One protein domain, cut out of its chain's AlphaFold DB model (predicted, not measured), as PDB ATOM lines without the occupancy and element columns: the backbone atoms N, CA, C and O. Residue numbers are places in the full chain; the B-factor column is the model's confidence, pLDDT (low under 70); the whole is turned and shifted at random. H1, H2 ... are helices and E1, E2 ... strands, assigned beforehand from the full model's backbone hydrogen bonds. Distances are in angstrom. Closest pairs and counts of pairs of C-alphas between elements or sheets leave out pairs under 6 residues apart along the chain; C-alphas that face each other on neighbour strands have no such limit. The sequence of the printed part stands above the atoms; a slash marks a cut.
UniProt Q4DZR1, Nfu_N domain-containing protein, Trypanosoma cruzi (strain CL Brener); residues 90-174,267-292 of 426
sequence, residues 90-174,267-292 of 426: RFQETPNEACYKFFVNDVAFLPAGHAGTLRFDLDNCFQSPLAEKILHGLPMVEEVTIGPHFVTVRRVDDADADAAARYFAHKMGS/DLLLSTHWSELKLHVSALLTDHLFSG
ATOM      1  N   ARG A  90      76.637 -24.454  55.392       91.84
ATOM      2  CA  ARG A  90      77.470 -25.518  54.819       91.84
ATOM      3  C   ARG A  90      77.984 -25.110  53.449       91.84
ATOM      4  O   ARG A  90      77.295 -24.437  52.687       91.84
ATOM      5  N   PHE A  91      79.174 -25.598  53.147       91.41
ATOM      6  CA  PHE A  91      79.924 -25.341  51.930       91.41
ATOM      7  C   PHE A  91      79.855 -26.580  51.026       91.41
ATOM      8  O   PHE A  91      80.074 -27.692  51.512       91.41
ATOM      9  N   GLN A  92      79.534 -26.406  49.743       90.01
ATOM     10  CA  GLN A  92      79.608 -27.451  48.721       90.01
ATOM     11  C   GLN A  92      80.317 -26.916  47.470       90.01
ATOM     12  O   GLN A  92      79.972 -25.854  46.950       90.01
ATOM     13  N   GLU A  93      81.285 -27.689  46.990       88.71
ATOM     14  CA  GLU A  93      81.958 -27.473  45.710       88.71
ATOM     15  C   GLU A  93      81.072 -27.900  44.543       88.71
ATOM     16  O   GLU A  93      80.401 -28.933  44.599       88.71
ATOM     17  N   THR A  94      81.069 -27.079  43.497       84.85
ATOM     18  CA  THR A  94      80.426 -27.351  42.209       84.85
ATOM     19  C   THR A  94      81.475 -27.796  41.188       84.85
ATOM     20  O   THR A  94      82.632 -27.399  41.320       84.85
ATOM     21  N   PRO A  95      81.113 -28.550  40.130       81.18
ATOM     22  CA  PRO A  95      82.057 -28.916  39.067       81.18
ATOM     23  C   PRO A  95      82.656 -27.718  38.310       81.18
ATOM     24  O   PRO A  95      83.684 -27.858  37.655       81.18
ATOM     25  N   ASN A  96      82.022 -26.543  38.393       79.44
ATOM     26  CA  ASN A  96      82.590 -25.279  37.939       79.44
ATOM     27  C   ASN A  96      83.436 -24.641  39.062       79.44
ATOM     28  O   ASN A  96      82.888 -24.251  40.093       79.44
ATOM     29  N   GLU A  97      84.745 -24.493  38.828       83.87
ATOM     30  CA  GLU A  97      85.729 -23.897  39.753       83.87
ATOM     31  C   GLU A  97      85.466 -22.414  40.076       83.87
ATOM     32  O   GLU A  97      85.869 -21.921  41.133       83.87
ATOM     33  N   ALA A  98      84.773 -21.697  39.184       86.13
ATOM     34  CA  ALA A  98      84.374 -20.306  39.385       86.13
ATOM     35  C   ALA A  98      83.116 -20.163  40.258       86.13
ATOM     36  O   ALA A  98      82.736 -19.040  40.586       86.13
ATOM     37  N   CYS A  99      82.472 -21.262  40.663       89.39
ATOM     38  CA  CYS A  99      81.256 -21.247  41.471       89.39
ATOM     39  C   CYS A  99      81.448 -21.945  42.821       89.39
ATOM     40  O   CYS A  99      82.257 -22.859  42.979       89.39
ATOM     41  N   TYR A 100      80.671 -21.512  43.812       91.80
ATOM     42  CA  TYR A 100      80.646 -22.141  45.125       91.80
ATOM     43  C   TYR A 100      79.256 -22.071  45.750       91.80
ATOM     44  O   TYR A 100      78.605 -21.023  45.719       91.80
ATOM     45  N   LYS A 101      78.792 -23.180  46.335       91.95
ATOM     46  CA  LYS A 101      77.417 -23.327  46.815       91.95
ATOM     47  C   LYS A 101      77.342 -23.309  48.343       91.95
ATOM     48  O   LYS A 101      78.021 -24.069  49.036       91.95
ATOM     49  N   PHE A 102      76.486 -22.440  48.868       93.90
ATOM     50  CA  PHE A 102      76.276 -22.188  50.290       93.90
ATOM     51  C   PHE A 102      74.875 -22.656  50.675       93.90
ATOM     52  O   PHE A 102      73.880 -22.098  50.221       93.90
ATOM     53  N   PHE A 103      74.777 -23.675  51.523       92.44
ATOM     54  CA  PHE A 103      73.501 -24.163  52.049       92.44
ATOM     55  C   PHE A 103      73.279 -23.637  53.452       92.44
ATOM     56  O   PHE A 103      74.176 -23.728  54.289       92.44
ATOM     57  N   VAL A 104      72.064 -23.187  53.749       91.01
ATOM     58  CA  VAL A 104      71.686 -22.804  55.110       91.01
ATOM     59  C   VAL A 104      70.575 -23.724  55.574       91.01
ATOM     60  O   VAL A 104      69.522 -23.818  54.950       91.01
ATOM     61  N   ASN A 105      70.839 -24.460  56.652       85.12
ATOM     62  CA  ASN A 105      69.837 -25.351  57.227       85.12
ATOM     63  C   ASN A 105      68.683 -24.510  57.797       85.12
ATOM     64  O   ASN A 105      68.923 -23.451  58.375       85.12
ATOM     65  N   ASP A 106      67.454 -25.001  57.641       83.97
ATOM     66  CA  ASP A 106      66.227 -24.400  58.182       83.97
ATOM     67  C   ASP A 106      65.894 -22.983  57.657       83.97
ATOM     68  O   ASP A 106      65.129 -22.250  58.284       83.97
ATOM     69  N   VAL A 107      66.433 -22.608  56.488       88.05
ATOM     70  CA  VAL A 107      66.102 -21.371  55.758       88.05
ATOM     71  C   VAL A 107      65.546 -21.714  54.373       88.05
ATOM     72  O   VAL A 107      66.100 -22.543  53.650       88.05
ATOM     73  N   ALA A 108      64.447 -21.057  54.000       88.99
ATOM     74  CA  ALA A 108      63.931 -21.024  52.637       88.99
ATOM     75  C   ALA A 108      64.180 -19.620  52.073       88.99
ATOM     76  O   ALA A 108      63.631 -18.648  52.590       88.99
ATOM     77  N   PHE A 109      65.041 -19.502  51.061       89.82
ATOM     78  CA  PHE A 109      65.354 -18.208  50.446       89.82
ATOM     79  C   PHE A 109      64.275 -17.748  49.467       89.82
ATOM     80  O   PHE A 109      64.076 -16.549  49.295       89.82
ATOM     81  N   LEU A 110      63.576 -18.706  48.853       86.65
ATOM     82  CA  LEU A 110      62.449 -18.489  47.952       86.65
ATOM     83  C   LEU A 110      61.179 -19.106  48.566       86.65
ATOM     84  O   LEU A 110      61.280 -20.119  49.270       86.65
ATOM     85  N   PRO A 111      59.987 -18.531  48.328       80.01
ATOM     86  CA  PRO A 111      58.750 -19.054  48.896       80.01
ATOM     87  C   PRO A 111      58.372 -20.415  48.290       80.01
ATOM     88  O   PRO A 111      58.630 -20.699  47.117       80.01
ATOM     89  N   ALA A 112      57.736 -21.262  49.105       69.69
ATOM     90  CA  ALA A 112      57.346 -22.616  48.719       69.69
ATOM     91  C   ALA A 112      56.492 -22.611  47.435       69.69
ATOM     92  O   ALA A 112      55.476 -21.925  47.365       69.69
ATOM     93  N   GLY A 113      56.934 -23.363  46.423       67.49
ATOM     94  CA  GLY A 113      56.380 -23.350  45.062       67.49
ATOM     95  C   GLY A 113      57.360 -22.822  44.005       67.49
ATOM     96  O   GLY A 113      57.265 -23.205  42.843       67.49
ATOM     97  N   HIS A 114      58.363 -22.029  44.395       71.88
ATOM     98  CA  HIS A 114      59.433 -21.610  43.487       71.88
ATOM     99  C   HIS A 114      60.457 -22.740  43.310       71.88
ATOM    100  O   HIS A 114      61.360 -22.905  44.124       71.88
ATOM    101  N   ALA A 115      60.304 -23.538  42.248       67.72
ATOM    102  CA  ALA A 115      61.227 -24.628  41.905       67.72
ATOM    103  C   ALA A 115      62.504 -24.162  41.171       67.72
ATOM    104  O   ALA A 115      63.474 -24.914  41.063       67.72
ATOM    105  N   GLY A 116      62.497 -22.941  40.627       76.77
ATOM    106  CA  GLY A 116      63.651 -22.341  39.959       76.77
ATOM    107  C   GLY A 116      64.650 -21.697  40.923       76.77
ATOM    108  O   GLY A 116      64.434 -21.608  42.132       76.77
ATOM    109  N   THR A 117      65.737 -21.205  40.349       84.06
ATOM    110  CA  THR A 117      66.682 -20.275  40.963       84.06
ATOM    111  C   THR A 117      66.523 -18.889  40.345       84.06
ATOM    112  O   THR A 117      66.018 -18.741  39.231       84.06
ATOM    113  N   LEU A 118      66.947 -17.859  41.074       86.81
ATOM    114  CA  LEU A 118      66.932 -16.475  40.622       86.81
ATOM    115  C   LEU A 118      68.373 -15.957  40.545       86.81
ATOM    116  O   LEU A 118      69.133 -16.087  41.507       86.81
ATOM    117  N   ARG A 119      68.752 -15.396  39.393       87.79
ATOM    118  CA  ARG A 119      70.127 -14.999  39.056       87.79
ATOM    119  C   ARG A 119      70.301 -13.480  39.151       87.79
ATOM    120  O   ARG A 119      69.628 -12.737  38.431       87.79
ATOM    121  N   PHE A 120      71.226 -13.030  39.995       90.07
ATOM    122  CA  PHE A 120      71.488 -11.616  40.262       90.07
ATOM    123  C   PHE A 120      72.932 -11.222  39.915       90.07
ATOM    124  O   PHE A 120      73.880 -11.799  40.441       90.07
ATOM    125  N   ASP A 121      73.068 -10.198  39.078       88.84
ATOM    126  CA  ASP A 121      74.289  -9.455  38.758       88.84
ATOM    127  C   ASP A 121      74.205  -8.048  39.382       88.84
ATOM    128  O   ASP A 121      73.160  -7.633  39.889       88.84
ATOM    129  N   LEU A 122      75.267  -7.249  39.255       88.39
ATOM    130  CA  LEU A 122      75.265  -5.828  39.641       88.39
ATOM    131  C   LEU A 122      74.160  -4.984  38.966       88.39
ATOM    132  O   LEU A 122      73.779  -3.953  39.517       88.39
ATOM    133  N   ASP A 123      73.641  -5.410  37.808       87.32
ATOM    134  CA  ASP A 123      72.593  -4.695  37.062       87.32
ATOM    135  C   ASP A 123      71.175  -4.909  37.631       87.32
ATOM    136  O   ASP A 123      70.315  -4.044  37.464       87.32
ATOM    137  N   ASN A 124      70.902  -6.045  38.289       88.88
ATOM    138  CA  ASN A 124      69.573  -6.405  38.815       88.88
ATOM    139  C   ASN A 124      69.565  -6.772  40.313       88.88
ATOM    140  O   ASN A 124      68.518  -7.146  40.842       88.88
ATOM    141  N   CYS A 125      70.690  -6.625  41.024       91.00
ATOM    142  CA  CYS A 125      70.792  -6.933  42.453       91.00
ATOM    143  C   CYS A 125      69.825  -6.134  43.340       91.00
ATOM    144  O   CYS A 125      69.511  -6.581  44.436       91.00
ATOM    145  N   PHE A 126      69.304  -5.002  42.854       89.87
ATOM    146  CA  PHE A 126      68.287  -4.188  43.530       89.87
ATOM    147  C   PHE A 126      66.961  -4.920  43.812       89.87
ATOM    148  O   PHE A 126      66.143  -4.391  44.547       89.87
ATOM    149  N   GLN A 127      66.740  -6.099  43.217       90.11
ATOM    150  CA  GLN A 127      65.574  -6.970  43.444       90.11
ATOM    151  C   GLN A 127      65.781  -7.963  44.606       90.11
ATOM    152  O   GLN A 127      64.924  -8.800  44.895       90.11
ATOM    153  N   SER A 128      66.973  -7.971  45.208       92.88
ATOM    154  CA  SER A 128      67.352  -8.899  46.266       92.88
ATOM    155  C   SER A 128      68.304  -8.210  47.244       92.88
ATOM    156  O   SER A 128      69.507  -8.134  46.985       92.88
ATOM    157  N   PRO A 129      67.819  -7.793  48.430       94.15
ATOM    158  CA  PRO A 129      68.671  -7.193  49.457       94.15
ATOM    159  C   PRO A 129      69.791  -8.134  49.947       94.15
ATOM    160  O   PRO A 129      70.789  -7.676  50.503       94.15
ATOM    161  N   LEU A 130      69.657  -9.449  49.717       94.95
ATOM    162  CA  LEU A 130      70.728 -10.425  49.928       94.95
ATOM    163  C   LEU A 130      71.800 -10.352  48.826       94.95
ATOM    164  O   LEU A 130      72.991 -10.300  49.138       94.95
ATOM    165  N   ALA A 131      71.397 -10.344  47.551       94.65
ATOM    166  CA  ALA A 131      72.328 -10.257  46.429       94.65
ATOM    167  C   ALA A 131      73.041  -8.901  46.389       94.65
ATOM    168  O   ALA A 131      74.262  -8.881  46.249       94.65
ATOM    169  N   GLU A 132      72.320  -7.789  46.585       94.18
ATOM    170  CA  GLU A 132      72.888  -6.437  46.692       94.18
ATOM    171  C   GLU A 132      74.033  -6.411  47.710       94.18
ATOM    172  O   GLU A 132      75.149  -5.993  47.401       94.18
ATOM    173  N   LYS A 133      73.789  -6.946  48.910       94.48
ATOM    174  CA  LYS A 133      74.772  -6.983  49.993       94.48
ATOM    175  C   LYS A 133      76.025  -7.789  49.646       94.48
ATOM    176  O   LYS A 133      77.127  -7.366  49.994       94.48
ATOM    177  N   ILE A 134      75.875  -8.935  48.980       95.62
ATOM    178  CA  ILE A 134      77.007  -9.782  48.573       95.62
ATOM    179  C   ILE A 134      77.789  -9.112  47.432       95.62
ATOM    180  O   ILE A 134      78.998  -8.925  47.556       95.62
ATOM    181  N   LEU A 135      77.105  -8.686  46.367       93.53
ATOM    182  CA  LEU A 135      77.704  -8.101  45.159       93.53
ATOM    183  C   LEU A 135      78.324  -6.719  45.398       93.53
ATOM    184  O   LEU A 135      79.276  -6.335  44.727       93.53
ATOM    185  N   HIS A 136      77.792  -5.932  46.336       91.29
ATOM    186  CA  HIS A 136      78.380  -4.644  46.714       91.29
ATOM    187  C   HIS A 136      79.417  -4.757  47.834       91.29
ATOM    188  O   HIS A 136      80.250  -3.861  47.961       91.29
ATOM    189  N   GLY A 137      79.376  -5.827  48.633       89.70
ATOM    190  CA  GLY A 137      80.356  -6.090  49.685       89.70
ATOM    191  C   GLY A 137      81.643  -6.753  49.184       89.70
ATOM    192  O   GLY A 137      82.686  -6.558  49.800       89.70
ATOM    193  N   LEU A 138      81.585  -7.530  48.094       91.98
ATOM    194  CA  LEU A 138      82.686  -8.390  47.647       91.98
ATOM    195  C   LEU A 138      83.024  -8.155  46.165       91.98
ATOM    196  O   LEU A 138      82.367  -8.736  45.303       91.98
ATOM    197  N   PRO A 139      84.078  -7.376  45.835       88.64
ATOM    198  CA  PRO A 139      84.421  -7.059  44.443       88.64
ATOM    199  C   PRO A 139      84.766  -8.276  43.570       88.64
ATOM    200  O   PRO A 139      84.643  -8.232  42.352       88.64
ATOM    201  N   MET A 140      85.174  -9.374  44.206       90.18
ATOM    202  CA  MET A 140      85.470 -10.675  43.598       90.18
ATOM    203  C   MET A 140      84.247 -11.479  43.142       90.18
ATOM    204  O   MET A 140      84.430 -12.512  42.502       90.18
ATOM    205  N   VAL A 141      83.021 -11.052  43.461       92.57
ATOM    206  CA  VAL A 141      81.786 -11.744  43.067       92.57
ATOM    207  C   VAL A 141      81.158 -11.048  41.861       92.57
ATOM    208  O   VAL A 141      80.834  -9.867  41.926       92.57
ATOM    209  N   GLU A 142      80.955 -11.793  40.773       90.01
ATOM    210  CA  GLU A 142      80.292 -11.293  39.556       90.01
ATOM    211  C   GLU A 142      78.770 -11.490  39.621       90.01
ATOM    212  O   GLU A 142      78.007 -10.612  39.227       90.01
ATOM    213  N   GLU A 143      78.339 -12.647  40.134       91.26
ATOM    214  CA  GLU A 143      76.955 -13.120  40.083       91.26
ATOM    215  C   GLU A 143      76.603 -13.918  41.353       91.26
ATOM    216  O   GLU A 143      77.417 -14.675  41.896       91.26
ATOM    217  N   VAL A 144      75.362 -13.771  41.815       93.48
ATOM    218  CA  VAL A 144      74.761 -14.525  42.921       93.48
ATOM    219  C   VAL A 144      73.480 -15.187  42.426       93.48
ATOM    220  O   VAL A 144      72.546 -14.515  42.003       93.48
ATOM    221  N   THR A 145      73.409 -16.512  42.515       91.91
ATOM    222  CA  THR A 145      72.215 -17.290  42.164       91.91
ATOM    223  C   THR A 145      71.559 -17.825  43.436       91.91
ATOM    224  O   THR A 145      72.155 -18.612  44.170       91.91
ATOM    225  N   ILE A 146      70.327 -17.402  43.711       92.02
ATOM    226  CA  ILE A 146      69.552 -17.806  44.889       92.02
ATOM    227  C   ILE A 146      68.607 -18.942  44.488       92.02
ATOM    228  O   ILE A 146      67.754 -18.764  43.626       92.02
ATOM    229  N   GLY A 147      68.754 -20.108  45.113       88.51
ATOM    230  CA  GLY A 147      67.826 -21.234  45.004       88.51
ATOM    231  C   GLY A 147      67.018 -21.441  46.292       88.51
ATOM    232  O   GLY A 147      67.244 -20.743  47.280       88.51
ATOM    233  N   PRO A 148      66.111 -22.434  46.344       85.41
ATOM    234  CA  PRO A 148      65.166 -22.588  47.456       85.41
ATOM    235  C   PRO A 148      65.814 -22.682  48.849       85.41
ATOM    236  O   PRO A 148      65.338 -22.062  49.796       85.41
ATOM    237  N   HIS A 149      66.933 -23.408  48.967       87.55
ATOM    238  CA  HIS A 149      67.656 -23.651  50.232       87.55
ATOM    239  C   HIS A 149      69.170 -23.396  50.134       87.55
ATOM    240  O   HIS A 149      69.949 -23.825  50.992       87.55
ATOM    241  N   PHE A 150      69.610 -22.738  49.061       90.97
ATOM    242  CA  PHE A 150      71.019 -22.491  48.794       90.97
ATOM    243  C   PHE A 150      71.238 -21.151  48.097       90.97
ATOM    244  O   PHE A 150      70.374 -20.662  47.377       90.97
ATOM    245  N   VAL A 151      72.436 -20.608  48.264       93.81
ATOM    246  CA  VAL A 151      72.950 -19.475  47.498       93.81
ATOM    247  C   VAL A 151      74.221 -19.947  46.806       93.81
ATOM    248  O   VAL A 151      75.132 -20.443  47.465       93.81
ATOM    249  N   THR A 152      74.289 -19.831  45.487       93.43
ATOM    250  CA  THR A 152      75.511 -20.063  44.713       93.43
ATOM    251  C   THR A 152      76.150 -18.714  44.419       93.43
ATOM    252  O   THR A 152      75.483 -17.799  43.942       93.43
ATOM    253  N   VAL A 153      77.440 -18.584  44.701       93.94
ATOM    254  CA  VAL A 153      78.230 -17.383  44.416       93.94
ATOM    255  C   VAL A 153      79.197 -17.715  43.290       93.94
ATOM    256  O   VAL A 153      79.872 -18.745  43.357       93.94
ATOM    257  N   ARG A 154      79.271 -16.861  42.268       91.53
ATOM    258  CA  ARG A 154      80.238 -16.978  41.174       91.53
ATOM    259  C   ARG A 154      81.304 -15.886  41.280       91.53
ATOM    260  O   ARG A 154      80.984 -14.702  41.389       91.53
ATOM    261  N   ARG A 155      82.572 -16.299  41.242       91.28
ATOM    262  CA  ARG A 155      83.728 -15.401  41.173       91.28
ATOM    263  C   ARG A 155      83.810 -14.760  39.785       91.28
ATOM    264  O   ARG A 155      83.411 -15.379  38.802       91.28
ATOM    265  N   VAL A 156      84.350 -13.547  39.719       90.13
ATOM    266  CA  VAL A 156      84.772 -12.914  38.460       90.13
ATOM    267  C   VAL A 156      85.788 -13.817  37.743       90.13
ATOM    268  O   VAL A 156      86.719 -14.328  38.373       90.13
ATOM    269  N   ASP A 157      85.605 -14.013  36.433       87.34
ATOM    270  CA  ASP A 157      86.562 -14.731  35.580       87.34
ATOM    271  C   ASP A 157      87.823 -13.873  35.353       87.34
ATOM    272  O   ASP A 157      87.731 -12.659  35.169       87.34
ATOM    273  N   ASP A 158      89.001 -14.492  35.239       87.00
ATOM    274  CA  ASP A 158      90.287 -13.791  35.053       87.00
ATOM    275  C   ASP A 158      90.310 -12.838  33.832       87.00
ATOM    276  O   ASP A 158      91.058 -11.862  33.809       87.00
ATOM    277  N   ALA A 159      89.474 -13.101  32.818       86.57
ATOM    278  CA  ALA A 159      89.304 -12.255  31.633       86.57
ATOM    279  C   ALA A 159      88.444 -10.998  31.883       86.57
ATOM    280  O   ALA A 159      88.641  -9.980  31.221       86.57
ATOM    281  N   ASP A 160      87.506 -11.066  32.831       86.55
ATOM    282  CA  ASP A 160      86.604  -9.974  33.214       86.55
ATOM    283  C   ASP A 160      87.132  -9.205  34.457       86.55
ATOM    284  O   ASP A 160      86.626  -8.129  34.788       86.55
ATOM    285  N   ALA A 161      88.214  -9.682  35.094       89.06
ATOM    286  CA  ALA A 161      88.869  -9.062  36.255       89.06
ATOM    287  C   ALA A 161      89.246  -7.582  36.039       89.06
ATOM    288  O   ALA A 161      89.036  -6.758  36.927       89.06
ATOM    289  N   ASP A 162      89.718  -7.214  34.843       88.68
ATOM    290  CA  ASP A 162      90.016  -5.816  34.497       88.68
ATOM    291  C   ASP A 162      88.759  -4.937  34.430       88.68
ATOM    292  O   ASP A 162      88.816  -3.736  34.688       88.68
ATOM    293  N   ALA A 163      87.606  -5.486  34.042       87.84
ATOM    294  CA  ALA A 163      86.345  -4.744  34.048       87.84
ATOM    295  C   ALA A 163      85.812  -4.568  35.479       87.84
ATOM    296  O   ALA A 163      85.379  -3.470  35.837       87.84
ATOM    297  N   ALA A 164      85.912  -5.614  36.306       87.54
ATOM    298  CA  ALA A 164      85.547  -5.561  37.718       87.54
ATOM    299  C   ALA A 164      86.422  -4.562  38.498       87.54
ATOM    300  O   ALA A 164      85.882  -3.687  39.175       87.54
ATOM    301  N   ALA A 165      87.751  -4.618  38.346       89.26
ATOM    302  CA  ALA A 165      88.681  -3.703  39.011       89.26
ATOM    303  C   ALA A 165      88.343  -2.227  38.731       89.26
ATOM    304  O   ALA A 165      88.199  -1.444  39.667       89.26
ATOM    305  N   ARG A 166      88.099  -1.867  37.460       88.23
ATOM    306  CA  ARG A 166      87.668  -0.513  37.053       88.23
ATOM    307  C   ARG A 166      86.349  -0.086  37.682       88.23
ATOM    308  O   ARG A 166      86.237   1.040  38.169       88.23
ATOM    309  N   TYR A 167      85.350  -0.969  37.677       86.17
ATOM    310  CA  TYR A 167      84.048  -0.682  38.276       86.17
ATOM    311  C   TYR A 167      84.172  -0.408  39.781       86.17
ATOM    312  O   TYR A 167      83.644   0.593  40.273       86.17
ATOM    313  N   PHE A 168      84.907  -1.252  40.509       85.24
ATOM    314  CA  PHE A 168      85.077  -1.092  41.951       85.24
ATOM    315  C   PHE A 168      86.003   0.072  42.320       85.24
ATOM    316  O   PHE A 168      85.685   0.772  43.278       85.24
ATOM    317  N   ALA A 169      87.047   0.368  41.540       86.46
ATOM    318  CA  ALA A 169      87.876   1.563  41.723       86.46
ATOM    319  C   ALA A 169      87.021   2.840  41.635       86.46
ATOM    320  O   ALA A 169      87.005   3.651  42.561       86.46
ATOM    321  N   HIS A 170      86.209   2.967  40.577       84.36
ATOM    322  CA  HIS A 170      85.293   4.096  40.408       84.36
ATOM    323  C   HIS A 170      84.240   4.171  41.531       84.36
ATOM    324  O   HIS A 170      83.960   5.248  42.061       84.36
ATOM    325  N   LYS A 171      83.655   3.032  41.928       81.33
ATOM    326  CA  LYS A 171      82.638   2.975  42.992       81.33
ATOM    327  C   LYS A 171      83.199   3.343  44.369       81.33
ATOM    328  O   LYS A 171      82.520   4.033  45.128       81.33
ATOM    329  N   MET A 172      84.411   2.893  44.689       75.69
ATOM    330  CA  MET A 172      85.080   3.194  45.956       75.69
ATOM    331  C   MET A 172      85.567   4.645  45.989       75.69
ATOM    332  O   MET A 172      85.259   5.350  46.947       75.69
ATOM    333  N   GLY A 173      86.207   5.130  44.918       66.16
ATOM    334  CA  GLY A 173      86.643   6.528  44.800       66.16
ATOM    335  C   GLY A 173      85.483   7.528  44.883       66.16
ATOM    336  O   GLY A 173      85.583   8.549  45.556       66.16
ATOM    337  N   SER A 174      84.317   7.204  44.310       60.42
ATOM    338  CA  SER A 174      83.112   8.037  44.448       60.42
ATOM    339  C   SER A 174      82.542   8.091  45.877       60.42
ATOM    340  O   SER A 174      81.640   8.891  46.130       60.42
ATOM    341  N   ASP A 267      94.899  -7.184  41.343       90.17
ATOM    342  CA  ASP A 267      95.730  -8.162  42.052       90.17
ATOM    343  C   ASP A 267      94.946  -8.872  43.167       90.17
ATOM    344  O   ASP A 267      94.964 -10.100  43.259       90.17
ATOM    345  N   LEU A 268      94.143  -8.131  43.940       87.96
ATOM    346  CA  LEU A 268      93.243  -8.692  44.952       87.96
ATOM    347  C   LEU A 268      92.202  -9.651  44.345       87.96
ATOM    348  O   LEU A 268      91.951 -10.720  44.901       87.96
ATOM    349  N   LEU A 269      91.618  -9.318  43.190       89.08
ATOM    350  CA  LEU A 269      90.657 -10.184  42.489       89.08
ATOM    351  C   LEU A 269      91.276 -11.525  42.064       89.08
ATOM    352  O   LEU A 269      90.631 -12.565  42.197       89.08
ATOM    353  N   LEU A 270      92.516 -11.500  41.565       87.43
ATOM    354  CA  LEU A 270      93.219 -12.680  41.054       87.43
ATOM    355  C   LEU A 270      93.833 -13.538  42.174       87.43
ATOM    356  O   LEU A 270      93.847 -14.765  42.067       87.43
ATOM    357  N   SER A 271      94.305 -12.911  43.255       90.11
ATOM    358  CA  SER A 271      94.924 -13.591  44.403       90.11
ATOM    359  C   SER A 271      93.921 -14.177  45.404       90.11
ATOM    360  O   SER A 271      94.266 -15.118  46.118       90.11
ATOM    361  N   THR A 272      92.676 -13.682  45.456       88.09
ATOM    362  CA  THR A 272      91.701 -14.140  46.461       88.09
ATOM    363  C   THR A 272      91.360 -15.629  46.309       88.09
ATOM    364  O   THR A 272      90.745 -16.073  45.329       88.09
ATOM    365  N   HIS A 273      91.668 -16.401  47.353       89.86
ATOM    366  CA  HIS A 273      91.319 -17.813  47.453       89.86
ATOM    367  C   HIS A 273      89.891 -18.043  47.968       89.86
ATOM    368  O   HIS A 273      89.380 -17.343  48.847       89.86
ATOM    369  N   TRP A 274      89.268 -19.136  47.508       90.67
ATOM    370  CA  TRP A 274      87.937 -19.560  47.959       90.67
ATOM    371  C   TRP A 274      87.808 -19.723  49.481       90.67
ATOM    372  O   TRP A 274      86.713 -19.554  50.006       90.67
ATOM    373  N   SER A 275      88.881 -20.043  50.210       91.12
ATOM    374  CA  SER A 275      88.857 -20.159  51.678       91.12
ATOM    375  C   SER A 275      88.473 -18.848  52.372       91.12
ATOM    376  O   SER A 275      87.672 -18.857  53.306       91.12
ATOM    377  N   GLU A 276      88.991 -17.721  51.883       90.57
ATOM    378  CA  GLU A 276      88.679 -16.387  52.398       90.57
ATOM    379  C   GLU A 276      87.297 -15.942  51.926       90.57
ATOM    380  O   GLU A 276      86.481 -15.475  52.722       90.57
ATOM    381  N   LEU A 277      86.987 -16.156  50.644       92.15
ATOM    382  CA  LEU A 277      85.692 -15.797  50.068       92.15
ATOM    383  C   LEU A 277      84.529 -16.540  50.751       92.15
ATOM    384  O   LEU A 277      83.502 -15.929  51.048       92.15
ATOM    385  N   LYS A 278      84.704 -17.825  51.100       93.13
ATOM    386  CA  LYS A 278      83.728 -18.599  51.893       93.13
ATOM    387  C   LYS A 278      83.413 -17.923  53.227       93.13
ATOM    388  O   LYS A 278      82.241 -17.837  53.593       93.13
ATOM    389  N   LEU A 279      84.430 -17.431  53.941       92.28
ATOM    390  CA  LEU A 279      84.244 -16.760  55.227       92.28
ATOM    391  C   LEU A 279      83.476 -15.443  55.055       92.28
ATOM    392  O   LEU A 279      82.460 -15.244  55.723       92.28
ATOM    393  N   HIS A 280      83.890 -14.595  54.112       93.16
ATOM    394  CA  HIS A 280      83.242 -13.309  53.848       93.16
ATOM    395  C   HIS A 280      81.780 -13.455  53.392       93.16
ATOM    396  O   HIS A 280      80.895 -12.816  53.965       93.16
ATOM    397  N   VAL A 281      81.492 -14.351  52.437       94.72
ATOM    398  CA  VAL A 281      80.110 -14.668  52.027       94.72
ATOM    399  C   VAL A 281      79.307 -15.183  53.220       94.72
ATOM    400  O   VAL A 281      78.178 -14.742  53.429       94.72
ATOM    401  N   SER A 282      79.879 -16.069  54.046       93.12
ATOM    402  CA  SER A 282      79.171 -16.608  55.212       93.12
ATOM    403  C   SER A 282      78.823 -15.536  56.252       93.12
ATOM    404  O   SER A 282      77.743 -15.596  56.843       93.12
ATOM    405  N   ALA A 283      79.677 -14.523  56.428       93.01
ATOM    406  CA  ALA A 283      79.429 -13.392  57.315       93.01
ATOM    407  C   ALA A 283      78.308 -12.486  56.778       93.01
ATOM    408  O   ALA A 283      77.354 -12.202  57.504       93.01
ATOM    409  N   LEU A 284      78.361 -12.103  55.495       94.54
ATOM    410  CA  LEU A 284      77.326 -11.274  54.859       94.54
ATOM    411  C   LEU A 284      75.960 -11.971  54.835       94.54
ATOM    412  O   LEU A 284      74.949 -11.332  55.140       94.54
ATOM    413  N   LEU A 285      75.946 -13.276  54.539       93.87
ATOM    414  CA  LEU A 285      74.755 -14.125  54.562       93.87
ATOM    415  C   LEU A 285      74.181 -14.221  55.981       93.87
ATOM    416  O   LEU A 285      73.004 -13.942  56.176       93.87
ATOM    417  N   THR A 286      75.009 -14.529  56.984       92.12
ATOM    418  CA  THR A 286      74.589 -14.585  58.397       92.12
ATOM    419  C   THR A 286      73.997 -13.257  58.871       92.12
ATOM    420  O   THR A 286      72.935 -13.236  59.489       92.12
ATOM    421  N   ASP A 287      74.642 -12.136  58.550       92.00
ATOM    422  CA  ASP A 287      74.162 -10.809  58.932       92.00
ATOM    423  C   ASP A 287      72.895 -10.400  58.148       92.00
ATOM    424  O   ASP A 287      72.015  -9.734  58.686       92.00
ATOM    425  N   HIS A 288      72.726 -10.850  56.893       93.74
ATOM    426  CA  HIS A 288      71.451 -10.688  56.172       93.74
ATOM    427  C   HIS A 288      70.332 -11.478  56.854       93.74
ATOM    428  O   HIS A 288      69.267 -10.923  57.116       93.74
ATOM    429  N   LEU A 289      70.577 -12.744  57.204       92.00
ATOM    430  CA  LEU A 289      69.613 -13.589  57.914       92.00
ATOM    431  C   LEU A 289      69.223 -12.995  59.279       92.00
ATOM    432  O   LEU A 289      68.060 -13.071  59.668       92.00
ATOM    433  N   PHE A 290      70.156 -12.343  59.984       91.15
ATOM    434  CA  PHE A 290      69.850 -11.607  61.217       91.15
ATOM    435  C   PHE A 290      69.121 -10.278  61.007       91.15
ATOM    436  O   PHE A 290      68.472  -9.812  61.943       91.15
ATOM    437  N   SER A 291      69.193  -9.673  59.818       91.29
ATOM    438  CA  SER A 291      68.463  -8.434  59.514       91.29
ATOM    439  C   SER A 291      66.948  -8.636  59.382       91.29
ATOM    440  O   SER A 291      66.201  -7.665  59.458       91.29
ATOM    441  N   GLY A 292      66.492  -9.876  59.158       88.98
ATOM    442  CA  GLY A 292      65.076 -10.213  58.965       88.98
ATOM    443  C   GLY A 292      64.449  -9.669  57.673       88.98
ATOM    444  O   GLY A 292      63.246  -9.819  57.481       88.98
TER     445      GLY A 292
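What this domain is: This is residues 90 to 174 and 267 to 292 of the 426 residues of the protein "Nfu_N domain-containing protein" of Trypanosoma cruzi (strain CL Brener) (UniProt Q4DZR1). A twisted sheet of five strands has helices H1 and H4 over one face, as two layers, with no named helix on the other face. H2 and H3 sit off the sheet beyond one end of its strands, and the unnamed residues 105 to 117 loop out at the other. The 111 printed residues have four named helices and five named strands, in the order E1 E2 E3 H1 E4 E5 H2 H3 H4; the antiparallel sheet runs E1 E2 E5 E4 E3. The class is mixed, and the whole is compact, with a radius of gyration of the C-alphas of 13.8 A and spans of 40 by 31 by 24 A.

Where its parts are: E1, residues 90 to 93, begins at C-alpha (77.470, -25.518, 54.819). E2 is residues 99 to 104, 16.7 A long, and E3 118 to 121. H1 is 129 to 137, E4 141 to 146, and E5 150 to 155, 16.4 A. H2, 161 to 173, spans 17.9 A; H3 is 267 to 271. H4, 274 to 291, spans 25.2 A and ends at C-alpha (68.463, -8.434, 59.514).

How they stand to each other: In hairpin E1 and E2, N 92 and O 101 are 2.9 A apart; between E2 and E5, N 102 and O 151, 2.8 A; in hairpin E5 and E4, N 152 and O 145, 2.8 A; between E4 and E3, N 120 and O 144, 2.8 A. H1 lies over E4 at a height over the sheet of 8.8 A. H4, on the same face, lies over E2 and E5 at 8.5 A. H1 and H4 touch at a steep tilt of 40 degrees, opposite ways, the closest C-alphas being Leu 130 and His 288, 6.3 A. H2 and H3 only just touch, with 3 pairs of C-alphas within 8 A, the closest Ala 161 and Leu 269, 6.6 A. Every O i to N i+4 pair is within hydrogen-bond range in H1, H2 and H3, and 13 of 14 in H4.

The domain as a whole: The farthest C-alphas, Gly 113 and Gly 173, are 42.5 A apart. Residues 175 to 266 are not printed; C-alphas 174 and 267 are 20.7 A apart across the cut. The link E2 to E3 is long. Residues 112 to 113, 115 and 173 to 174 have pLDDT under 70.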